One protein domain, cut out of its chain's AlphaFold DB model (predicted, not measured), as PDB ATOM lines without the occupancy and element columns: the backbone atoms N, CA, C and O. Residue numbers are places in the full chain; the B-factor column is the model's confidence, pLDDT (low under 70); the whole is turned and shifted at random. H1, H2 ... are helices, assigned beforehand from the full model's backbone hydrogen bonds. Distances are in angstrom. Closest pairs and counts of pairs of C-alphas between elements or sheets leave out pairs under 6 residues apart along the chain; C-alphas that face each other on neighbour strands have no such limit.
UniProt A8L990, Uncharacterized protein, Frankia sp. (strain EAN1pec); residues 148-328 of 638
ATOM      1  N   LEU A 148     319.816 229.998 424.606       73.00
ATOM      2  CA  LEU A 148     318.455 230.202 424.095       73.00
ATOM      3  C   LEU A 148     318.378 231.252 422.978       73.00
ATOM      4  O   LEU A 148     317.294 231.529 422.474       73.00
ATOM      5  N   GLN A 149     319.501 231.855 422.578       80.44
ATOM      6  CA  GLN A 149     319.504 232.990 421.647       80.44
ATOM      7  C   GLN A 149     318.957 232.642 420.258       80.44
ATOM      8  O   GLN A 149     318.331 233.490 419.634       80.44
ATOM      9  N   GLU A 150     319.178 231.417 419.773       82.06
ATOM     10  CA  GLU A 150     318.660 230.971 418.470       82.06
ATOM     11  C   GLU A 150     317.130 230.870 418.489       82.06
ATOM     12  O   GLU A 150     316.448 231.496 417.681       82.06
ATOM     13  N   LEU A 151     316.592 230.168 419.488       82.94
ATOM     14  CA  LEU A 151     315.156 230.008 419.695       82.94
ATOM     15  C   LEU A 151     314.469 231.361 419.948       82.94
ATOM     16  O   LEU A 151     313.391 231.640 419.429       82.94
ATOM     17  N   CYS A 152     315.126 232.253 420.694       84.50
ATOM     18  CA  CYS A 152     314.635 233.612 420.890       84.50
ATOM     19  C   CYS A 152     314.666 234.425 419.591       84.50
ATOM     20  O   CYS A 152     313.739 235.185 419.347       84.50
ATOM     21  N   ALA A 153     315.682 234.268 418.736       88.25
ATOM     22  CA  ALA A 153     315.713 234.937 417.436       88.25
ATOM     23  C   ALA A 153     314.522 234.503 416.569       88.25
ATOM     24  O   ALA A 153     313.837 235.359 416.011       88.25
ATOM     25  N   GLN A 154     314.222 233.202 416.525       89.62
ATOM     26  CA  GLN A 154     313.040 232.672 415.841       89.62
ATOM     27  C   GLN A 154     311.736 233.246 416.417       89.62
ATOM     28  O   GLN A 154     310.884 233.700 415.655       89.62
ATOM     29  N   PHE A 155     311.604 233.309 417.746       88.06
ATOM     30  CA  PHE A 155     310.446 233.913 418.414       88.06
ATOM     31  C   PHE A 155     310.270 235.394 418.055       88.06
ATOM     32  O   PHE A 155     309.166 235.829 417.723       88.06
ATOM     33  N   LEU A 156     311.362 236.168 418.085       88.31
ATOM     34  CA  LEU A 156     311.359 237.589 417.732       88.31
ATOM     35  C   LEU A 156     310.918 237.798 416.276       88.31
ATOM     36  O   LEU A 156     310.096 238.671 415.997       88.31
ATOM     37  N   ILE A 157     311.423 236.964 415.362       92.62
ATOM     38  CA  ILE A 157     311.027 236.966 413.950       92.62
ATOM     39  C   ILE A 157     309.539 236.631 413.820       92.62
ATOM     40  O   ILE A 157     308.810 237.392 413.190       92.62
ATOM     41  N   ALA A 158     309.063 235.551 414.442       91.25
ATOM     42  CA  ALA A 158     307.659 235.148 414.386       91.25
ATOM     43  C   ALA A 158     306.721 236.253 414.912       91.25
ATOM     44  O   ALA A 158     305.732 236.593 414.260       91.25
ATOM     45  N   GLY A 159     307.065 236.901 416.031       87.94
ATOM     46  CA  GLY A 159     306.322 238.055 416.547       87.94
ATOM     47  C   GLY A 159     306.317 239.253 415.590       87.94
ATOM     48  O   GLY A 159     305.279 239.906 415.444       87.94
ATOM     49  N   ALA A 160     307.430 239.511 414.891       88.94
ATOM     50  CA  ALA A 160     307.531 240.557 413.870       88.94
ATOM     51  C   ALA A 160     306.673 240.270 412.633       88.94
ATOM     52  O   ALA A 160     305.973 241.158 412.145       88.94
ATOM     53  N   ILE A 161     306.663 239.024 412.153       90.75
ATOM     54  CA  ILE A 161     305.792 238.597 411.051       90.75
ATOM     55  C   ILE A 161     304.322 238.799 411.406       90.75
ATOM     56  O   ILE A 161     303.549 239.316 410.597       90.75
ATOM     57  N   ARG A 162     303.938 238.459 412.638       84.38
ATOM     58  CA  ARG A 162     302.573 238.689 413.119       84.38
ATOM     59  C   ARG A 162     302.226 240.172 413.185       84.38
ATOM     60  O   ARG A 162     301.144 240.533 412.738       84.38
ATOM     61  N   GLY A 163     303.140 241.023 413.649       78.00
ATOM     62  CA  GLY A 163     302.966 242.479 413.604       78.00
ATOM     63  C   GLY A 163     302.793 243.022 412.177       78.00
ATOM     64  O   GLY A 163     301.979 243.912 411.950       78.00
ATOM     65  N   ILE A 164     303.494 242.449 411.191       82.62
ATOM     66  CA  ILE A 164     303.340 242.814 409.770       82.62
ATOM     67  C   ILE A 164     301.975 242.372 409.217       82.62
ATOM     68  O   ILE A 164     301.318 243.142 408.510       82.62
ATOM     69  N   ASN A 165     301.547 241.143 409.522       76.75
ATOM     70  CA  ASN A 165     300.302 240.564 409.008       76.75
ATOM     71  C   ASN A 165     299.051 241.118 409.709       76.75
ATOM     72  O   ASN A 165     297.997 241.231 409.082       76.75
ATOM     73  N   ASN A 166     299.163 241.500 410.982       69.19
ATOM     74  CA  ASN A 166     298.092 242.088 411.778       69.19
ATOM     75  C   ASN A 166     298.625 243.290 412.589       69.19
ATOM     76  O   ASN A 166     299.012 243.126 413.747       69.19
ATOM     77  N   PRO A 167     298.629 244.505 412.005       56.78
ATOM     78  CA  PRO A 167     299.292 245.688 412.566       56.78
ATOM     79  C   PRO A 167     298.525 246.354 413.724       56.78
ATOM     80  O   PRO A 167     298.561 247.573 413.877       56.78
ATOM     81  N   THR A 168     297.807 245.585 414.543       56.72
ATOM     82  CA  THR A 168     297.111 246.135 415.712       56.72
ATOM     83  C   THR A 168     298.135 246.464 416.802       56.72
ATOM     84  O   THR A 168     298.744 245.564 417.377       56.72
ATOM     85  N   GLU A 169     298.345 247.754 417.081       43.28
ATOM     86  CA  GLU A 169     299.389 248.219 417.999       43.28
ATOM     87  C   GLU A 169     299.226 247.684 419.436       43.28
ATOM     88  O   GLU A 169     298.195 247.861 420.091       43.28
ATOM     89  N   GLY A 170     300.310 247.100 419.962       47.66
ATOM     90  CA  GLY A 170     300.480 246.784 421.382       47.66
ATOM     91  C   GLY A 170     299.767 245.530 421.880       47.66
ATOM     92  O   GLY A 170     299.455 245.450 423.068       47.66
ATOM     93  N   ARG A 171     299.542 244.549 421.000       58.72
ATOM     94  CA  ARG A 171     299.213 243.183 421.420       58.72
ATOM     95  C   ARG A 171     300.461 242.495 421.990       58.72
ATOM     96  O   ARG A 171     301.517 242.578 421.352       58.72
ATOM     97  N   PRO A 172     300.370 241.804 423.141       59.06
ATOM     98  CA  PRO A 172     301.528 241.186 423.791       59.06
ATOM     99  C   PRO A 172     302.174 240.079 422.946       59.06
ATOM    100  O   PRO A 172     303.325 239.724 423.171       59.06
ATOM    101  N   GLU A 173     301.464 239.557 421.948       71.31
ATOM    102  CA  GLU A 173     301.947 238.500 421.064       71.31
ATOM    103  C   GLU A 173     302.589 239.033 419.764       71.31
ATOM    104  O   GLU A 173     302.942 238.248 418.877       71.31
ATOM    105  N   THR A 174     302.707 240.356 419.612       74.56
ATOM    106  CA  THR A 174     303.318 241.007 418.441       74.56
ATOM    107  C   THR A 174     304.606 241.717 418.823       74.56
ATOM    108  O   THR A 174     304.738 242.251 419.922       74.56
ATOM    109  N   ILE A 175     305.562 241.730 417.898       78.75
ATOM    110  CA  ILE A 175     306.821 242.457 418.038       78.75
ATOM    111  C   ILE A 175     306.917 243.410 416.858       78.75
ATOM    112  O   ILE A 175     306.503 243.086 415.747       78.75
ATOM    113  N   ASP A 176     307.439 244.604 417.088       79.75
ATOM    114  CA  ASP A 176     307.670 245.540 416.001       79.75
ATOM    115  C   ASP A 176     308.872 245.086 415.171       79.75
ATOM    116  O   ASP A 176     309.989 244.946 415.676       79.75
ATOM    117  N   ALA A 177     308.641 244.866 413.879       84.31
ATOM    118  CA  ALA A 177     309.681 244.470 412.940       84.31
ATOM    119  C   ALA A 177     310.853 245.466 412.924       84.31
ATOM    120  O   ALA A 177     312.002 245.052 412.758       84.31
ATOM    121  N   ALA A 178     310.589 246.755 413.159       81.62
ATOM    122  CA  ALA A 178     311.631 247.766 413.224       81.62
ATOM    123  C   ALA A 178     312.585 247.536 414.409       81.62
ATOM    124  O   ALA A 178     313.797 247.661 414.236       81.62
ATOM    125  N   ASP A 179     312.079 247.123 415.577       77.62
ATOM    126  CA  ASP A 179     312.919 246.812 416.743       77.62
ATOM    127  C   ASP A 179     313.808 245.595 416.484       77.62
ATOM    128  O   ASP A 179     314.991 245.617 416.820       77.62
ATOM    129  N   VAL A 180     313.280 244.559 415.824       83.50
ATOM    130  CA  VAL A 180     314.058 243.364 415.450       83.50
ATOM    131  C   VAL A 180     315.192 243.738 414.492       83.50
ATOM    132  O   VAL A 180     316.346 243.354 414.705       83.50
ATOM    133  N   VAL A 181     314.898 244.541 413.465       86.44
ATOM    134  CA  VAL A 181     315.906 245.030 412.511       86.44
ATOM    135  C   VAL A 181     316.948 245.909 413.212       86.44
ATOM    136  O   VAL A 181     318.148 245.737 412.984       86.44
ATOM    137  N   ALA A 182     316.525 246.813 414.099       77.75
ATOM    138  CA  ALA A 182     317.417 247.680 414.868       77.75
ATOM    139  C   ALA A 182     318.357 246.886 415.780       77.75
ATOM    140  O   ALA A 182     319.574 247.095 415.754       77.75
ATOM    141  N   ALA A 183     317.795 245.957 416.557       76.38
ATOM    142  CA  ALA A 183     318.524 245.119 417.499       76.38
ATOM    143  C   ALA A 183     319.554 244.247 416.771       76.38
ATOM    144  O   ALA A 183     320.698 244.152 417.206       76.38
ATOM    145  N   THR A 184     319.203 243.694 415.603       82.00
ATOM    146  CA  THR A 184     320.133 242.888 414.789       82.00
ATOM    147  C   THR A 184     321.398 243.656 414.411       82.00
ATOM    148  O   THR A 184     322.486 243.090 414.351       82.00
ATOM    149  N   VAL A 185     321.272 244.952 414.142       79.69
ATOM    150  CA  VAL A 185     322.392 245.772 413.674       79.69
ATOM    151  C   VAL A 185     323.222 246.318 414.833       79.69
ATOM    152  O   VAL A 185     324.445 246.415 414.731       79.69
ATOM    153  N   THR A 186     322.559 246.665 415.936       67.69
ATOM    154  CA  THR A 186     323.153 247.446 417.031       67.69
ATOM    155  C   THR A 186     323.571 246.615 418.244       67.69
ATOM    156  O   THR A 186     324.369 247.090 419.050       67.69
ATOM    157  N   GLU A 187     323.104 245.371 418.370       64.19
ATOM    158  CA  GLU A 187     323.373 244.520 419.530       64.19
ATOM    159  C   GLU A 187     324.082 243.209 419.155       64.19
ATOM    160  O   GLU A 187     323.695 242.470 418.245       64.19
ATOM    161  N   SER A 188     325.102 242.853 419.939       59.66
ATOM    162  CA  SER A 188     325.605 241.476 420.015       59.66
ATOM    163  C   SER A 188     324.768 240.734 421.060       59.66
ATOM    164  O   SER A 188     324.702 241.227 422.188       59.66
ATOM    165  N   PRO A 189     324.131 239.583 420.752       68.56
ATOM    166  CA  PRO A 189     324.474 238.559 419.746       68.56
ATOM    167  C   PRO A 189     323.632 238.572 418.451       68.56
ATOM    168  O   PRO A 189     323.871 237.760 417.550       68.56
ATOM    169  N   TRP A 190     322.622 239.437 418.354       80.75
ATOM    170  CA  TRP A 190     321.569 239.340 417.336       80.75
ATOM    171  C   TRP A 190     322.077 239.434 415.905       80.75
ATOM    172  O   TRP A 190     321.548 238.746 415.032       80.75
ATOM    173  N   ARG A 191     323.161 240.186 415.696       80.62
ATOM    174  CA  ARG A 191     323.857 240.327 414.409       80.62
ATOM    175  C   ARG A 191     324.195 239.001 413.727       80.62
ATOM    176  O   ARG A 191     324.224 238.950 412.503       80.62
ATOM    177  N   GLY A 192     324.455 237.941 414.497       76.75
ATOM    178  CA  GLY A 192     324.674 236.593 413.957       76.75
ATOM    179  C   GLY A 192     323.429 235.707 413.991       76.75
ATOM    180  O   GLY A 192     323.216 234.910 413.083       76.75
ATOM    181  N   LYS A 193     322.603 235.849 415.030       85.81
ATOM    182  CA  LYS A 193     321.492 234.934 415.326       85.81
ATOM    183  C   LYS A 193     320.252 235.164 414.468       85.81
ATOM    184  O   LYS A 193     319.683 234.209 413.956       85.81
ATOM    185  N   ILE A 194     319.861 236.417 414.252       88.62
ATOM    186  CA  ILE A 194     318.645 236.737 413.491       88.62
ATOM    187  C   ILE A 194     318.789 236.401 411.998       88.62
ATOM    188  O   ILE A 194     317.888 235.757 411.465       88.62
ATOM    189  N   PRO A 195     319.899 236.738 411.308       87.25
ATOM    190  CA  PRO A 195     320.075 236.334 409.910       87.25
ATOM    191  C   PRO A 195     320.110 234.811 409.724       87.25
ATOM    192  O   PRO A 195     319.527 234.307 408.767       87.25
ATOM    193  N   GLY A 196     320.750 234.085 410.652       84.31
ATOM    194  CA  GLY A 196     320.798 232.619 410.638       84.31
ATOM    195  C   GLY A 196     319.412 231.988 410.781       84.31
ATOM    196  O   GLY A 196     319.021 231.170 409.949       84.31
ATOM    197  N   ALA A 197     318.637 232.437 411.770       89.81
ATOM    198  CA  ALA A 197     317.266 231.983 411.975       89.81
ATOM    199  C   ALA A 197     316.345 232.338 410.792       89.81
ATOM    200  O   ALA A 197     315.562 231.500 410.353       89.81
ATOM    201  N   LEU A 198     316.458 233.549 410.227       91.19
ATOM    202  CA  LEU A 198     315.661 233.972 409.065       91.19
ATOM    203  C   LEU A 198     315.856 233.055 407.855       91.19
ATOM    204  O   LEU A 198     314.879 232.748 407.177       91.19
ATOM    205  N   GLY A 199     317.091 232.623 407.585       91.00
ATOM    206  CA  GLY A 199     317.386 231.715 406.476       91.00
ATOM    207  C   GLY A 199     316.609 230.403 406.588       91.00
ATOM    208  O   GLY A 199     315.912 230.030 405.645       91.00
ATOM    209  N   ALA A 200     316.681 229.749 407.748       90.25
ATOM    210  CA  ALA A 200     315.958 228.503 408.006       90.25
ATOM    211  C   ALA A 200     314.432 228.692 407.897       90.25
ATOM    212  O   ALA A 200     313.751 227.935 407.208       90.25
ATOM    213  N   LEU A 201     313.897 229.765 408.496       92.94
ATOM    214  CA  LEU A 201     312.459 230.057 408.470       92.94
ATOM    215  C   LEU A 201     311.932 230.348 407.056       92.94
ATOM    216  O   LEU A 201     310.796 229.997 406.748       92.94
ATOM    217  N   LEU A 202     312.732 230.958 406.173       94.31
ATOM    218  CA  LEU A 202     312.352 231.171 404.771       94.31
ATOM    219  C   LEU A 202     312.209 229.848 404.008       94.31
ATOM    220  O   LEU A 202     311.258 229.694 403.239       94.31
ATOM    221  N   VAL A 203     313.122 228.898 404.231       91.94
ATOM    222  CA  VAL A 203     313.057 227.562 403.616       91.94
ATOM    223  C   VAL A 203     311.810 226.819 404.102       91.94
ATOM    224  O   VAL A 203     311.018 226.350 403.278       91.94
ATOM    225  N   ALA A 204     311.576 226.802 405.417       90.94
ATOM    226  CA  ALA A 204     310.393 226.186 406.017       90.94
ATOM    227  C   ALA A 204     309.086 226.819 405.501       90.94
ATOM    228  O   ALA A 204     308.181 226.115 405.049       90.94
ATOM    229  N   ALA A 205     309.009 228.152 405.434       92.88
ATOM    230  CA  ALA A 205     307.839 228.861 404.917       92.88
ATOM    231  C   ALA A 205     307.539 228.565 403.445       92.88
ATOM    232  O   ALA A 205     306.374 228.452 403.063       92.88
ATOM    233  N   ALA A 206     308.564 228.400 402.609       91.94
ATOM    234  CA  ALA A 206     308.374 228.048 401.206       91.94
ATOM    235  C   ALA A 206     307.898 226.603 401.006       91.94
ATOM    236  O   ALA A 206     307.217 226.318 400.011       91.94
ATOM    237  N   ARG A 207     308.231 225.690 401.934       90.00
ATOM    238  CA  ARG A 207     307.617 224.354 402.003       90.00
ATOM    239  C   ARG A 207     306.166 224.445 402.465       90.00
ATOM    240  O   ARG A 207     305.299 223.878 401.804       90.00
ATOM    241  N   TYR A 208     305.891 225.208 403.522       90.31
ATOM    242  CA  TYR A 208     304.534 225.412 404.028       90.31
ATOM    243  C   TYR A 208     303.599 225.989 402.952       90.31
ATOM    244  O   TYR A 208     302.545 225.418 402.670       90.31
ATOM    245  N   GLU A 209     304.002 227.078 402.284       91.94
ATOM    246  CA  GLU A 209     303.220 227.717 401.217       91.94
ATOM    247  C   GLU A 209     302.924 226.732 400.072       91.94
ATOM    248  O   GLU A 209     301.847 226.772 399.485       91.94
ATOM    249  N   ALA A 210     303.851 225.813 399.776       88.94
ATOM    250  CA  ALA A 210     303.663 224.761 398.775       88.94
ATOM    251  C   ALA A 210     302.558 223.770 399.134       88.94
ATOM    252  O   ALA A 210     301.823 223.313 398.258       88.94
ATOM    253  N   ALA A 211     302.542 223.367 400.404       86.94
ATOM    254  CA  ALA A 211     301.713 222.286 400.902       86.94
ATOM    255  C   ALA A 211     300.295 222.767 401.227       86.94
ATOM    256  O   ALA A 211     299.333 222.043 400.967       86.94
ATOM    257  N   TYR A 212     300.169 223.986 401.759       84.38
ATOM    258  CA  TYR A 212     298.926 224.477 402.361       84.38
ATOM    259  C   TYR A 212     298.450 225.831 401.818       84.38
ATOM    260  O   TYR A 212     297.268 226.148 401.947       84.38
ATOM    261  N   GLY A 213     299.333 226.627 401.211       79.75
ATOM    262  CA  GLY A 213     299.045 228.001 400.791       79.75
ATOM    263  C   GLY A 213     298.764 228.173 399.296       79.75
ATOM    264  O   GLY A 213     298.867 227.251 398.484       79.75
ATOM    265  N   ALA A 214     298.427 229.407 398.911       81.06
ATOM    266  CA  ALA A 214     298.416 229.834 397.514       81.06
ATOM    267  C   ALA A 214     299.588 230.785 397.253       81.06
ATOM    268  O   ALA A 214     299.734 231.788 397.946       81.06
ATOM    269  N   SER A 215     300.382 230.520 396.210       85.12
ATOM    270  CA  SER A 215     301.483 231.412 395.830       85.12
ATOM    271  C   SER A 215     300.953 232.794 395.437       85.12
ATOM    272  O   SER A 215     300.124 232.926 394.530       85.12
ATOM    273  N   ARG A 216     301.426 233.832 396.136       83.38
ATOM    274  CA  ARG A 216     300.960 235.222 395.993       83.38
ATOM    275  C   ARG A 216     302.091 236.196 395.657       83.38
ATOM    276  O   ARG A 216     303.253 235.920 395.978       83.38
ATOM    277  N   PRO A 217     301.781 237.341 395.021       88.62
ATOM    278  CA  PRO A 217     302.728 238.451 394.948       88.62
ATOM    279  C   PRO A 217     303.040 238.980 396.355       88.62
ATOM    280  O   PRO A 217     302.314 238.687 397.302       88.62
ATOM    281  N   LEU A 218     304.104 239.774 396.485       87.31
ATOM    282  CA  LEU A 218     304.525 240.360 397.758       87.31
ATOM    283  C   LEU A 218     303.386 241.175 398.409       87.31
ATOM    284  O   LEU A 218     302.991 242.220 397.890       87.31
ATOM    285  N   THR A 219     302.882 240.715 399.556       85.06
ATOM    286  CA  THR A 219     301.846 241.400 400.357       85.06
ATOM    287  C   THR A 219     302.384 241.934 401.683       85.06
ATOM    288  O   THR A 219     301.805 242.870 402.241       85.06
ATOM    289  N   GLY A 220     303.510 241.389 402.161       77.44
ATOM    290  CA  GLY A 220     304.192 241.816 403.380       77.44
ATOM    291  C   GLY A 220     304.540 243.308 403.358       77.44
ATOM    292  O   GLY A 220     305.294 243.786 402.497       77.44
ATOM    293  N   ARG A 221     303.978 244.045 404.320       73.44
ATOM    294  CA  ARG A 221     304.220 245.479 404.545       73.44
ATOM    295  C   ARG A 221     305.502 245.680 405.365       73.44
ATOM    296  O   ARG A 221     305.949 244.765 406.045       73.44
ATOM    297  N   GLY A 222     306.098 246.866 405.297       76.38
ATOM    298  CA  GLY A 222     307.323 247.195 406.032       76.38
ATOM    299  C   GLY A 222     308.194 248.202 405.292       76.38
ATOM    300  O   GLY A 222     307.847 248.624 404.184       76.38
ATOM    301  N   GLU A 223     309.318 248.579 405.899       79.56
ATOM    302  CA  GLU A 223     310.319 249.423 405.241       79.56
ATOM    303  C   GLU A 223     311.144 248.620 404.208       79.56
ATOM    304  O   GLU A 223     310.862 247.456 403.896       79.56
ATOM    305  N   GLY A 224     312.162 249.264 403.632       80.81
ATOM    306  CA  GLY A 224     313.048 248.665 402.634       80.81
ATOM    307  C   GLY A 224     312.468 248.617 401.216       80.81
ATOM    308  O   GLY A 224     311.302 248.932 400.959       80.81
ATOM    309  N   ASP A 225     313.315 248.228 400.264       87.25
ATOM    310  CA  ASP A 225     312.956 248.163 398.849       87.25
ATOM    311  C   ASP A 225     312.050 246.950 398.556       87.25
ATOM    312  O   ASP A 225     312.425 245.794 398.759       87.25
ATOM    313  N   ALA A 226     310.845 247.219 398.047       88.62
ATOM    314  CA  ALA A 226     309.886 246.188 397.664       88.62
ATOM    315  C   ALA A 226     310.406 245.282 396.537       88.62
ATOM    316  O   ALA A 226     310.086 244.096 396.530       88.62
ATOM    317  N   ALA A 227     311.229 245.810 395.625       91.62
ATOM    318  CA  ALA A 227     311.795 245.026 394.532       91.62
ATOM    319  C   ALA A 227     312.792 243.977 395.046       91.62
ATOM    320  O   ALA A 227     312.814 242.852 394.551       91.62
ATOM    321  N   VAL A 228     313.572 244.317 396.077       93.00
ATOM    322  CA  VAL A 228     314.498 243.377 396.729       93.00
ATOM    323  C   VAL A 228     313.720 242.277 397.455       93.00
ATOM    324  O   VAL A 228     314.046 241.102 397.317       93.00
ATOM    325  N   ALA A 229     312.649 242.631 398.171       93.75
ATOM    326  CA  ALA A 229     311.784 241.656 398.838       93.75
ATOM    327  C   ALA A 229     311.087 240.703 397.848       93.75
ATOM    328  O   ALA A 229     311.009 239.500 398.090       93.75
ATOM    329  N   GLU A 230     310.609 241.221 396.714       93.75
ATOM    330  CA  GLU A 230     309.993 240.416 395.656       93.75
ATOM    331  C   GLU A 230     311.011 239.488 394.973       93.75
ATOM    332  O   GLU A 230     310.707 238.320 394.721       93.75
ATOM    333  N   ALA A 231     312.240 239.964 394.747       96.00
ATOM    334  CA  ALA A 231     313.332 239.142 394.233       96.00
ATOM    335  C   ALA A 231     313.712 238.013 395.205       96.00
ATOM    336  O   ALA A 231     313.895 236.872 394.774       96.00
ATOM    337  N   LEU A 232     313.779 238.296 396.512       95.81
ATOM    338  CA  LEU A 232     314.048 237.275 397.525       95.81
ATOM    339  C   LEU A 232     312.926 236.235 397.568       95.81
ATOM    340  O   LEU A 232     313.199 235.040 397.525       95.81
ATOM    341  N   LEU A 233     311.665 236.676 397.577       95.38
ATOM    342  CA  LEU A 233     310.501 235.788 397.547       95.38
ATOM    343  C   LEU A 233     310.536 234.841 396.334       95.38
ATOM    344  O   LEU A 233     310.288 233.645 396.473       95.38
ATOM    345  N   ALA A 234     310.877 235.360 395.151       94.75
ATOM    346  CA  ALA A 234     311.041 234.548 393.947       94.75
ATOM    347  C   ALA A 234     312.209 233.554 394.066       94.75
ATOM    348  O   ALA A 234     312.066 232.398 393.670       94.75
ATOM    349  N   THR A 235     313.333 233.986 394.643       94.31
ATOM    350  CA  THR A 235     314.534 233.158 394.844       94.31
ATOM    351  C   THR A 235     314.257 231.990 395.786       94.31
ATOM    352  O   THR A 235     314.550 230.848 395.446       94.31
ATOM    353  N   VAL A 236     313.620 232.250 396.932       94.00
ATOM    354  CA  VAL A 236     313.279 231.213 397.919       94.00
ATOM    355  C   VAL A 236     312.311 230.183 397.321       94.00
ATOM    356  O   VAL A 236     312.500 228.978 397.481       94.00
ATOM    357  N   ARG A 237     311.301 230.631 396.563       94.00
ATOM    358  CA  ARG A 237     310.369 229.724 395.870       94.00
ATOM    359  C   ARG A 237     311.066 228.871 394.807       94.00
ATOM    360  O   ARG A 237     310.787 227.678 394.717       94.00
ATOM    361  N   ALA A 238     311.970 229.465 394.027       91.62
ATOM    362  CA  ALA A 238     312.734 228.749 393.008       91.62
ATOM    363  C   ALA A 238     313.679 227.707 393.625       91.62
ATOM    364  O   ALA A 238     313.732 226.576 393.143       91.62
ATOM    365  N   ASP A 239     314.367 228.053 394.718       90.44
ATOM    366  CA  ASP A 239     315.225 227.115 395.445       90.44
ATOM    367  C   ASP A 239     314.420 225.935 396.007       90.44
ATOM    368  O   ASP A 239     314.877 224.798 395.958       90.44
ATOM    369  N   ARG A 240     313.180 226.149 396.463       88.50
ATOM    370  CA  ARG A 240     312.315 225.040 396.896       88.50
ATOM    371  C   ARG A 240     311.991 224.061 395.762       88.50
ATOM    372  O   ARG A 240     311.906 222.861 396.011       88.50
ATOM    373  N   GLU A 241     311.771 224.544 394.536       85.12
ATOM    374  CA  GLU A 241     311.464 223.695 393.370       85.12
ATOM    375  C   GLU A 241     312.690 222.953 392.828       85.12
ATOM    376  O   GLU A 241     312.579 221.811 392.375       85.12
ATOM    377  N   SER A 242     313.847 223.607 392.858       84.56
ATOM    378  CA  SER A 242     315.119 223.063 392.401       84.56
ATOM    379  C   SER A 242     316.222 223.536 393.348       84.56
ATOM    380  O   SER A 242     316.838 224.566 393.056       84.56
ATOM    381  N   PRO A 243     316.484 222.794 394.443       79.94
ATOM    382  CA  PRO A 243     317.494 223.165 395.427       79.94
ATOM    383  C   PRO A 243     318.821 223.480 394.747       79.94
ATOM    384  O   PRO A 243     319.344 222.696 393.952       79.94
ATOM    385  N   THR A 244     319.340 224.672 395.016       70.06
ATOM    386  CA  THR A 244     320.599 225.154 394.433       70.06
ATOM    387  C   THR A 244     321.820 224.705 395.234       70.06
ATOM    388  O   THR A 244     322.956 224.883 394.791       70.06
ATOM    389  N   THR A 245     321.589 224.101 396.402       71.19
ATOM    390  CA  THR A 245     322.611 223.666 397.357       71.19
ATOM    391  C   THR A 245     322.579 222.149 397.552       71.19
ATOM    392  O   THR A 245     321.559 221.520 397.305       71.19
ATOM    393  N   GLU A 246     323.680 221.559 398.026       76.38
ATOM    394  CA  GLU A 246     323.752 220.129 398.385       76.38
ATOM    395  C   GLU A 246     323.221 219.842 399.812       76.38
ATOM    396  O   GLU A 246     323.355 218.725 400.307       76.38
ATOM    397  N   TYR A 247     322.644 220.844 400.492       79.19
ATOM    398  CA  TYR A 247     322.204 220.787 401.894       79.19
ATOM    399  C   TYR A 247     320.704 220.478 402.022       79.19
ATOM    400  O   TYR A 247     319.977 221.182 402.714       79.19
ATOM    401  N   ASP A 248     320.226 219.436 401.340       71.56
ATOM    402  CA  ASP A 248     318.791 219.101 401.313       71.56
ATOM    403  C   ASP A 248     318.221 218.699 402.691       71.56
ATOM    404  O   ASP A 248     317.025 218.864 402.915       71.56
ATOM    405  N   ASP A 249     319.078 218.225 403.605       75.12
ATOM    406  CA  ASP A 249     318.713 217.735 404.945       75.12
ATOM    407  C   ASP A 249     319.047 218.733 406.085       75.12
ATOM    408  O   ASP A 249     318.923 218.382 407.257       75.12
ATOM    409  N   ASP A 250     319.533 219.946 405.778       83.81
ATOM    410  CA  ASP A 250     319.935 220.955 406.779       83.81
ATOM    411  C   ASP A 250     319.452 222.355 406.369       83.81
ATOM    412  O   ASP A 250     320.132 223.096 405.648       83.81
ATOM    413  N   ASP A 251     318.263 222.730 406.848       84.88
ATOM    414  CA  ASP A 251     317.621 224.003 406.505       84.88
ATOM    415  C   ASP A 251     318.377 225.225 407.031       84.88
ATOM    416  O   ASP A 251     318.322 226.294 406.416       84.88
ATOM    417  N   HIS A 252     319.137 225.079 408.120       83.81
ATOM    418  CA  HIS A 252     319.989 226.153 408.621       83.81
ATOM    419  C   HIS A 252     321.105 226.463 407.626       83.81
ATOM    420  O   HIS A 252     321.285 227.621 407.237       83.81
ATOM    421  N   MET A 253     321.839 225.442 407.176       84.62
ATOM    422  CA  MET A 253     322.921 225.626 406.207       84.62
ATOM    423  C   MET A 253     322.399 226.015 404.827       84.62
ATOM    424  O   MET A 253     322.962 226.910 404.188       84.62
ATOM    425  N   ARG A 254     321.301 225.403 404.379       87.56
ATOM    426  CA  ARG A 254     320.643 225.750 403.118       87.56
ATOM    427  C   ARG A 254     320.161 227.196 403.111       87.56
ATOM    428  O   ARG A 254     320.487 227.943 402.189       87.56
ATOM    429  N   GLY A 255     319.439 227.611 404.150       88.69
ATOM    430  CA  GLY A 255     318.931 228.973 404.298       88.69
ATOM    431  C   GLY A 255     320.045 230.015 404.408       88.69
ATOM    432  O   GLY A 255     319.962 231.077 403.788       88.69
ATOM    433  N   TYR A 256     321.122 229.695 405.133       88.50
ATOM    434  CA  TYR A 256     322.318 230.534 405.214       88.50
ATOM    435  C   TYR A 256     322.944 230.763 403.832       88.50
ATOM    436  O   TYR A 256     323.152 231.908 403.428       88.50
ATOM    437  N   VAL A 257     323.201 229.689 403.076       88.88
ATOM    438  CA  VAL A 257     323.795 229.776 401.732       88.88
ATOM    439  C   VAL A 257     322.877 230.527 400.767       88.88
ATOM    440  O   VAL A 257     323.357 231.364 400.006       88.88
ATOM    441  N   LEU A 258     321.565 230.289 400.837       90.50
ATOM    442  CA  LEU A 258     320.572 230.979 400.015       90.50
ATOM    443  C   LEU A 258     320.614 232.494 400.232       90.50
ATOM    444  O   LEU A 258     320.702 233.249 399.263       90.50
ATOM    445  N   LEU A 259     320.585 232.945 401.491       91.44
ATOM    446  CA  LEU A 259     320.641 234.372 401.814       91.44
ATOM    447  C   LEU A 259     321.968 235.007 401.393       91.44
ATOM    448  O   LEU A 259     321.967 236.134 400.899       91.44
ATOM    449  N   HIS A 260     323.084 234.293 401.553       89.38
ATOM    450  CA  HIS A 260     324.393 234.779 401.127       89.38
ATOM    451  C   HIS A 260     324.507 234.902 399.606       89.38
ATOM    452  O   HIS A 260     324.902 235.959 399.126       89.38
ATOM    453  N   HIS A 261     324.099 233.887 398.842       89.94
ATOM    454  CA  HIS A 261     324.101 233.965 397.378       89.94
ATOM    455  C   HIS A 261     323.185 235.083 396.870       89.94
ATOM    456  O   HIS A 261     323.599 235.884 396.036       89.94
ATOM    457  N   PHE A 262     321.975 235.199 397.423       92.62
ATOM    458  CA  PHE A 262     321.059 236.292 397.096       92.62
ATOM    459  C   PHE A 262     321.684 237.669 397.376       92.62
ATOM    460  O   PHE A 262     321.614 238.582 396.550       92.62
ATOM    461  N   ALA A 263     322.322 237.822 398.539       91.25
ATOM    462  CA  ALA A 263     322.970 239.067 398.918       91.25
ATOM    463  C   ALA A 263     324.185 239.381 398.033       91.25
ATOM    464  O   ALA A 263     324.397 240.541 397.685       91.25
ATOM    465  N   GLU A 264     324.965 238.382 397.624       90.44
ATOM    466  CA  GLU A 264     326.067 238.560 396.675       90.44
ATOM    467  C   GLU A 264     325.567 239.018 395.296       90.44
ATOM    468  O   GLU A 264     326.100 239.987 394.749       90.44
ATOM    469  N   GLU A 265     324.521 238.381 394.759       91.50
ATOM    470  CA  GLU A 265     323.948 238.699 393.443       91.50
ATOM    471  C   GLU A 265     323.398 240.129 393.352       91.50
ATOM    472  O   GLU A 265     323.494 240.764 392.299       91.50
ATOM    473  N   LEU A 266     322.860 240.658 394.455       91.06
ATOM    474  CA  LEU A 266     322.318 242.018 394.535       91.06
ATOM    475  C   LEU A 266     323.297 243.053 395.116       91.06
ATOM    476  O   LEU A 266     322.898 244.187 395.377       91.06
ATOM    477  N   GLU A 267     324.569 242.696 395.321       88.88
ATOM    478  CA  GLU A 267     325.591 243.559 395.945       88.88
ATOM    479  C   GLU A 267     325.240 244.032 397.382       88.88
ATOM    480  O   GLU A 267     325.738 245.057 397.878       88.88
ATOM    481  N   LEU A 268     324.409 243.244 398.070       90.12
ATOM    482  CA  LEU A 268     323.922 243.415 399.441       90.12
ATOM    483  C   LEU A 268     324.671 242.559 400.472       90.12
ATOM    484  O   LEU A 268     324.244 242.480 401.621       90.12
ATOM    485  N   ASP A 269     325.782 241.924 400.101       86.44
ATOM    486  CA  ASP A 269     326.589 241.143 401.041       86.44
ATOM    487  C   ASP A 269     327.127 242.026 402.186       86.44
ATOM    488  O   ASP A 269     328.031 242.853 402.014       86.44
ATOM    489  N   TRP A 270     326.525 241.846 403.364       85.06
ATOM    490  CA  TRP A 270     326.829 242.563 404.602       85.06
ATOM    491  C   TRP A 270     328.006 241.962 405.376       85.06
ATOM    492  O   TRP A 270     328.441 242.534 406.377       85.06
ATOM    493  N   THR A 271     328.518 240.810 404.941       81.62
ATOM    494  CA  THR A 271     329.713 240.186 405.527       81.62
ATOM    495  C   THR A 271     330.993 240.573 404.797       81.62
ATOM    496  O   THR A 271     332.098 240.324 405.289       81.62
ATOM    497  N   ARG A 272     330.863 241.257 403.654       80.81
ATOM    498  CA  ARG A 272     331.990 241.743 402.867       80.81
ATOM    499  C   ARG A 272     332.775 242.821 403.609       80.81
ATOM    500  O   ARG A 272     332.245 243.862 403.988       80.81
ATOM    501  N   VAL A 273     334.082 242.607 403.726       76.12
ATOM    502  CA  VAL A 273     335.031 243.636 404.168       76.12
ATOM    503  C   VAL A 273     335.564 244.358 402.935       76.12
ATOM    504  O   VAL A 273     336.156 243.725 402.057       76.12
ATOM    505  N   ASP A 274     335.346 245.670 402.854       75.88
ATOM    506  CA  ASP A 274     335.904 246.503 401.787       75.88
ATOM    507  C   ASP A 274     337.265 247.067 402.235       75.88
ATOM    508  O   ASP A 274     337.309 247.884 403.156       75.88
ATOM    509  N   PRO A 275     338.390 246.630 401.636       74.38
ATOM    510  CA  PRO A 275     339.719 247.068 402.056       74.38
ATOM    511  C   PRO A 275     340.006 248.540 401.727       74.38
ATOM    512  O   PRO A 275     340.965 249.092 402.266       74.38
ATOM    513  N   ASP A 276     339.205 249.161 400.853       82.44
ATOM    514  CA  ASP A 276     339.395 250.540 400.399       82.44
ATOM    515  C   ASP A 276     338.592 251.559 401.236       82.44
ATOM    516  O   ASP A 276     338.744 252.770 401.045       82.44
ATOM    517  N   LEU A 277     337.757 251.095 402.176       79.38
ATOM    518  CA  LEU A 277     336.977 251.935 403.089       79.38
ATOM    519  C   LEU A 277     337.593 251.975 404.494       79.38
ATOM    520  O   LEU A 277     338.154 251.000 404.991       79.38
ATOM    521  N   GLU A 278     337.448 253.118 405.168       80.62
ATOM    522  CA  GLU A 278     337.699 253.200 406.608       80.62
ATOM    523  C   GLU A 278     336.721 252.285 407.360       80.62
ATOM    524  O   GLU A 278     335.586 252.084 406.922       80.62
ATOM    525  N   ARG A 279     337.158 251.733 408.500       72.50
ATOM    526  CA  ARG A 279     336.406 250.719 409.257       72.50
ATOM    527  C   ARG A 279     334.967 251.151 409.549       72.50
ATOM    528  O   ARG A 279     334.050 250.412 409.216       72.50
ATOM    529  N   ASP A 280     334.778 252.363 410.060       73.00
ATOM    530  CA  ASP A 280     333.455 252.876 410.436       73.00
ATOM    531  C   ASP A 280     332.534 253.042 409.213       73.00
ATOM    532  O   ASP A 280     331.339 252.761 409.274       73.00
ATOM    533  N   ALA A 281     333.096 253.433 408.063       74.12
ATOM    534  CA  ALA A 281     332.355 253.538 406.807       74.12
ATOM    535  C   ALA A 281     331.996 252.158 406.227       74.12
ATOM    536  O   ALA A 281     330.920 251.994 405.647       74.12
ATOM    537  N   SER A 282     332.875 251.163 406.387       77.44
ATOM    538  CA  SER A 282     332.586 249.772 406.023       77.44
ATOM    539  C   SER A 282     331.492 249.185 406.916       77.44
ATOM    540  O   SER A 282     330.573 248.551 406.401       77.44
ATOM    541  N   ASP A 283     331.559 249.420 408.227       76.25
ATOM    542  CA  ASP A 283     330.583 248.924 409.200       76.25
ATOM    543  C   ASP A 283     329.199 249.545 408.944       76.25
ATOM    544  O   ASP A 283     328.223 248.812 408.794       76.25
ATOM    545  N   ALA A 284     329.113 250.866 408.738       79.38
ATOM    546  CA  ALA A 284     327.856 251.548 408.412       79.38
ATOM    547  C   ALA A 284     327.217 251.046 407.103       79.38
ATOM    548  O   ALA A 284     325.999 250.865 407.024       79.38
ATOM    549  N   ARG A 285     328.033 250.782 406.074       82.75
ATOM    550  CA  ARG A 285     327.552 250.235 404.798       82.75
ATOM    551  C   ARG A 285     327.065 248.793 404.941       82.75
ATOM    552  O   ARG A 285     326.062 248.419 404.337       82.75
ATOM    553  N   ASN A 286     327.768 247.983 405.725       83.94
ATOM    554  CA  ASN A 286     327.366 246.609 406.008       83.94
ATOM    555  C   ASN A 286     326.079 246.564 406.836       83.94
ATOM    556  O   ASN A 286     325.207 245.748 406.561       83.94
ATOM    557  N   ASP A 287     325.913 247.490 407.772       85.94
ATOM    558  CA  ASP A 287     324.688 247.664 408.542       85.94
ATOM    559  C   ASP A 287     323.494 248.040 407.648       85.94
ATOM    560  O   ASP A 287     322.415 247.472 407.787       85.94
ATOM    561  N   GLU A 288     323.663 248.961 406.693       86.44
ATOM    562  CA  GLU A 288     322.622 249.323 405.714       86.44
ATOM    563  C   GLU A 288     322.228 248.141 404.813       86.44
ATOM    564  O   GLU A 288     321.038 247.863 404.613       86.44
ATOM    565  N   ARG A 289     323.221 247.398 404.316       90.25
ATOM    566  CA  ARG A 289     323.005 246.169 403.544       90.25
ATOM    567  C   ARG A 289     322.253 245.116 404.352       90.25
ATOM    568  O   ARG A 289     321.259 244.579 403.871       90.25
ATOM    569  N   LEU A 290     322.674 244.883 405.596       90.56
ATOM    570  CA  LEU A 290     322.023 243.943 406.501       90.56
ATOM    571  C   LEU A 290     320.568 244.347 406.761       90.56
ATOM    572  O   LEU A 290     319.686 243.512 406.608       90.56
ATOM    573  N   ARG A 291     320.280 245.625 407.056       90.81
ATOM    574  CA  ARG A 291     318.892 246.115 407.206       90.81
ATOM    575  C   ARG A 291     318.046 245.831 405.969       90.81
ATOM    576  O   ARG A 291     316.899 245.414 406.102       90.81
ATOM    577  N   THR A 292     318.614 246.041 404.783       92.38
ATOM    578  CA  THR A 292     317.928 245.793 403.509       92.38
ATOM    579  C   THR A 292     317.573 244.314 403.352       92.38
ATOM    580  O   THR A 292     316.429 243.994 403.028       92.38
ATOM    581  N   VAL A 293     318.515 243.412 403.650       93.25
ATOM    582  CA  VAL A 293     318.275 241.961 403.620       93.25
ATOM    583  C   VAL A 293     317.246 241.546 404.674       93.25
ATOM    584  O   VAL A 293     316.318 240.815 404.348       93.25
ATOM    585  N   LEU A 294     317.341 242.046 405.910       93.00
ATOM    586  CA  LEU A 294     316.398 241.718 406.986       93.00
ATOM    587  C   LEU A 294     314.961 242.123 406.634       93.00
ATOM    588  O   LEU A 294     314.047 241.311 406.768       93.00
ATOM    589  N   TRP A 295     314.754 243.347 406.137       94.00
ATOM    590  CA  TRP A 295     313.431 243.805 405.703       94.00
ATOM    591  C   TRP A 295     312.892 242.993 404.524       94.00
ATOM    592  O   TRP A 295     311.712 242.639 404.517       94.00
ATOM    593  N   ALA A 296     313.743 242.661 403.549       94.75
ATOM    594  CA  ALA A 296     313.361 241.796 402.437       94.75
ATOM    595  C   ALA A 296     312.910 240.411 402.932       94.75
ATOM    596  O   ALA A 296     311.836 239.945 402.545       94.75
ATOM    597  N   SER A 297     313.677 239.799 403.839       95.56
ATOM    598  CA  SER A 297     313.379 238.494 404.435       95.56
ATOM    599  C   SER A 297     312.081 238.503 405.235       95.56
ATOM    600  O   SER A 297     311.234 237.640 405.017       95.56
ATOM    601  N   LEU A 298     311.870 239.495 406.108       95.12
ATOM    602  CA  LEU A 298     310.640 239.606 406.901       95.12
ATOM    603  C   LEU A 298     309.401 239.769 406.010       95.12
ATOM    604  O   LEU A 298     308.379 239.128 406.241       95.12
ATOM    605  N   ARG A 299     309.482 240.577 404.949       94.00
ATOM    606  CA  ARG A 299     308.351 240.786 404.028       94.00
ATOM    607  C   ARG A 299     308.054 239.554 403.176       94.00
ATOM    608  O   ARG A 299     306.880 239.241 402.955       94.00
ATOM    609  N   ALA A 300     309.086 238.848 402.713       94.75
ATOM    610  CA  ALA A 300     308.926 237.584 402.001       94.75
ATOM    611  C   ALA A 300     308.294 236.516 402.911       94.75
ATOM    612  O   ALA A 300     307.303 235.895 402.528       94.75
ATOM    613  N   LEU A 301     308.795 236.375 404.142       94.81
ATOM    614  CA  LEU A 301     308.280 235.436 405.137       94.81
ATOM    615  C   LEU A 301     306.819 235.734 405.516       94.81
ATOM    616  O   LEU A 301     305.987 234.827 405.530       94.81
ATOM    617  N   ALA A 302     306.479 237.007 405.739       91.88
ATOM    618  CA  ALA A 302     305.111 237.441 406.027       91.88
ATOM    619  C   ALA A 302     304.146 237.127 404.880       91.88
ATOM    620  O   ALA A 302     303.028 236.675 405.118       91.88
ATOM    621  N   THR A 303     304.605 237.301 403.637       91.94
ATOM    622  CA  THR A 303     303.820 236.972 402.439       91.94
ATOM    623  C   THR A 303     303.531 235.470 402.353       91.94
ATOM    624  O   THR A 303     302.386 235.094 402.123       91.94
ATOM    625  N   MET A 304     304.539 234.614 402.563       93.19
ATOM    626  CA  MET A 304     304.383 233.151 402.464       93.19
ATOM    627  C   MET A 304     303.512 232.559 403.580       93.19
ATOM    628  O   MET A 304     302.876 231.526 403.386       93.19
ATOM    629  N   THR A 305     303.459 233.216 404.740       90.44
ATOM    630  CA  THR A 305     302.719 232.752 405.930       90.44
ATOM    631  C   THR A 305     301.406 233.496 406.164       90.44
ATOM    632  O   THR A 305     300.773 233.350 407.206       90.44
ATOM    633  N   GLN A 306     300.954 234.281 405.183       86.00
ATOM    634  CA  GLN A 306     299.718 235.060 405.279       86.00
ATOM    635  C   GLN A 306     298.464 234.182 405.449       86.00
ATOM    636  O   GLN A 306     297.488 234.626 406.046       86.00
ATOM    637  N   ASP A 307     298.488 232.956 404.921       83.12
ATOM    638  CA  ASP A 307     297.365 232.007 404.964       83.12
ATOM    639  C   ASP A 307     297.389 231.089 406.194       83.12
ATOM    640  O   ASP A 307     296.696 230.071 406.223       83.12
ATOM    641  N   PHE A 308     298.182 231.427 407.214       82.62
ATOM    642  CA  PHE A 308     298.140 230.706 408.479       82.62
ATOM    643  C   PHE A 308     296.716 230.706 409.062       82.62
ATOM    644  O   PHE A 308     296.024 231.729 408.990       82.62
ATOM    645  N   PRO A 309     296.266 229.583 409.656       80.50
ATOM    646  CA  PRO A 309     294.969 229.522 410.309       80.50
ATOM    647  C   PRO A 309     294.812 230.623 411.371       80.50
ATOM    648  O   PRO A 309     295.774 230.926 412.080       80.50
ATOM    649  N   PRO A 310     293.599 231.176 411.564       72.00
ATOM    650  CA  PRO A 310     293.333 232.155 412.623       72.00
ATOM    651  C   PRO A 310     293.666 231.658 414.039       72.00
ATOM    652  O   PRO A 310     293.885 232.471 414.934       72.00
ATOM    653  N   THR A 311     293.728 230.338 414.238       74.69
ATOM    654  CA  THR A 311     294.112 229.685 415.499       74.69
ATOM    655  C   THR A 311     295.590 229.869 415.849       74.69
ATOM    656  O   THR A 311     295.962 229.741 417.011       74.69
ATOM    657  N   VAL A 312     296.447 230.254 414.896       81.06
ATOM    658  CA  VAL A 312     297.880 230.486 415.128       81.06
ATOM    659  C   VAL A 312     298.103 231.861 415.778       81.06
ATOM    660  O   VAL A 312     298.483 232.854 415.144       81.06
ATOM    661  N   ARG A 313     297.792 231.939 417.078       74.50
ATOM    662  CA  ARG A 313     297.635 233.200 417.826       74.50
ATOM    663  C   ARG A 313     298.875 233.674 418.580       74.50
ATOM    664  O   ARG A 313     298.887 234.827 419.011       74.50
ATOM    665  N   THR A 314     299.926 232.867 418.693       83.50
ATOM    666  CA  THR A 314     301.176 233.248 419.376       83.50
ATOM    667  C   THR A 314     302.399 232.990 418.493       83.50
ATOM    668  O   THR A 314     302.311 232.217 417.538       83.50
ATOM    669  N   PRO A 315     303.553 233.633 418.758       87.88
ATOM    670  CA  PRO A 315     304.771 233.359 417.999       87.88
ATOM    671  C   PRO A 315     305.264 231.912 418.153       87.88
ATOM    672  O   PRO A 315     305.798 231.363 417.196       87.88
ATOM    673  N   TRP A 316     305.046 231.270 419.309       88.94
ATOM    674  CA  TRP A 316     305.388 229.855 419.499       88.94
ATOM    675  C   TRP A 316     304.501 228.937 418.664       88.94
ATOM    676  O   TRP A 316     305.025 228.090 417.947       88.94
ATOM    677  N   LEU A 317     303.183 229.173 418.662       87.25
ATOM    678  CA  LEU A 317     302.260 228.462 417.773       87.25
ATOM    679  C   LEU A 317     302.605 228.689 416.300       87.25
ATOM    680  O   LEU A 317     302.465 227.787 415.484       87.25
ATOM    681  N   TRP A 318     303.072 229.888 415.948       90.44
ATOM    682  CA  TRP A 318     303.517 230.189 414.590       90.44
ATOM    683  C   TRP A 318     304.727 229.341 414.191       90.44
ATOM    684  O   TRP A 318     304.737 228.784 413.096       90.44
ATOM    685  N   LEU A 319     305.712 229.198 415.080       89.38
ATOM    686  CA  LEU A 319     306.891 228.365 414.838       89.38
ATOM    687  C   LEU A 319     306.533 226.877 414.756       89.38
ATOM    688  O   LEU A 319     307.007 226.210 413.839       89.38
ATOM    689  N   SER A 320     305.664 226.374 415.640       87.00
ATOM    690  CA  SER A 320     305.232 224.968 415.601       87.00
ATOM    691  C   SER A 320     304.401 224.633 414.357       87.00
ATOM    692  O   SER A 320     304.496 223.531 413.824       87.00
ATOM    693  N   HIS A 321     303.630 225.593 413.835       86.88
ATOM    694  CA  HIS A 321     302.847 225.412 412.608       86.88
ATOM    695  C   HIS A 321     303.673 225.504 411.322       86.88
ATOM    696  O   HIS A 321     303.242 224.975 410.294       86.88
ATOM    697  N   LEU A 322     304.812 226.205 411.345       86.12
ATOM    698  CA  LEU A 322     305.616 226.435 410.147       86.12
ATOM    699  C   LEU A 322     306.252 225.142 409.627       86.12
ATOM    700  O   LEU A 322     306.281 224.930 408.414       86.12
ATOM    701  N   ASP A 323     306.735 224.293 410.535       78.50
ATOM    702  CA  ASP A 323     307.306 222.995 410.189       78.50
ATOM    703  C   ASP A 323     307.014 221.919 411.246       78.50
ATOM    704  O   ASP A 323     307.861 221.646 412.093       78.50
ATOM    705  N   PRO A 324     305.837 221.271 411.186       67.50
ATOM    706  CA  PRO A 324     305.416 220.277 412.173       67.50
ATOM    707  C   PRO A 324     306.337 219.051 412.284       67.50
ATOM    708  O   PRO A 324     306.247 218.313 413.264       67.50
ATOM    709  N   GLU A 325     307.166 218.777 411.269       69.38
ATOM    710  CA  GLU A 325     308.027 217.589 411.227       69.38
ATOM    711  C   GLU A 325     309.399 217.824 411.881       69.38
ATOM    712  O   GLU A 325     310.021 216.853 412.318       69.38
ATOM    713  N   ASP A 326     309.834 219.085 412.002       71.88
ATOM    714  CA  ASP A 326     311.130 219.492 412.574       71.88
ATOM    715  C   ASP A 326     310.992 220.661 413.573       71.88
ATOM    716  O   ASP A 326     311.826 221.565 413.652       71.88
ATOM    717  N   VAL A 327     309.904 220.670 414.354       70.31
ATOM    718  CA  VAL A 327     309.721 221.653 415.434       70.31
ATOM    719  C   VAL A 327     310.728 221.381 416.552       70.31
ATOM    720  O   VAL A 327     310.830 220.260 417.059       70.31
ATOM    721  N   ASP A 328     311.428 222.424 417.007       78.62
ATOM    722  CA  ASP A 328     312.222 222.351 418.235       78.62
ATOM    723  C   ASP A 328     311.311 221.914 419.407       78.62
ATOM    724  O   ASP A 328     310.314 222.588 419.680       78.62
TER     725      ASP A 328
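Overview. This is residues 148 to 328 of the 638 residues of an uncharacterized protein of Frankia sp. (strain EAN1pec) (UniProt A8L990). Seven helices, mostly crossed, cluster round H3, which runs through the middle and touches the other six. H1 and H7 pack on one side of H3, H4 and H5 on the opposite side; residues 294 to 304 of the long H6 also pack on H3, and the short H2 packs on H6. The printed part has 181 residues with seven named helices, H1 to H7 in order along the chain, and no named strand: the class is all helix. The whole is compact, with a radius of gyration of the C-alphas of 15.6 A and spans of 51 by 40 by 31 A.

Arrangement. H1, residues 148 to 165, and H2, residues 177 to 186, form a helical hairpin; they run opposite ways at 37 degrees, only just a steep tilt, and residues 156 to 164 of H1 touch H2, closest at the C-alphas of Ala 160 and Ala 177, 4.6 A. H2 and H3, residues 190 to 212, touch only at the corner by their link, closest at the C-alphas of Thr 184 and Arg 191, 4.5 A. H3 is the hub. H4, residues 226 to 241, touches H3 at a steep tilt of 61 degrees, with the C-alphas of Ala 206 and Arg 237 closest, 5.9 A. H5, residues 251 to 265, is about perpendicular to H3 at 77 degrees and touches it, the closest C-alphas being those of Gly 199 and Gly 255, 3.8 A. H6, residues 279 to 304, touches H3 at a shallow tilt of 22 degrees, the same way, closest at the C-alphas of Glu 209 and Met 304, 5.7 A. H2, H3 and H6 form a bundle, a group of helices set side by side: H2 touches H6 at a shallow tilt of 28 degrees, opposite ways, closest at the C-alphas of Val 185 and Asp 287, 5.9 A. H7, residues 315 to 322, touches H1 about perpendicular at 87 degrees, closest at the C-alphas of Ala 158 and Pro 315, 5.0 A, and is apart from H6. In H1, H2, H4, H5, H6 and H7 every O i to N i+4 pair is within hydrogen-bond range; in H3 16 of 19 are.

Along the chain. H1 begins at C-alpha 148, (318.455, 230.202, 424.095), and is 25.8 A long. H2 measures 14.4 A, H3 30.9 A, H4 23.0 A and H5 20.7 A. H6, 37.2 A, begins at C-alpha 279, (336.406, 250.719, 409.257). H7, 10.5 A, ends at C-alpha 322, (305.616, 226.435, 410.147).

Size, cuts and confidence. The C-alphas farthest apart, those of Asp 276 and Thr 311, are 52.1 A apart. The printed part has no cut. The links H1 to H2, H3 to H4 and H5 to H6 are long. The mean pLDDT of the printed part is 83.6; residues 166 to 172, 186 to 189 and 324 to 325 are under 70.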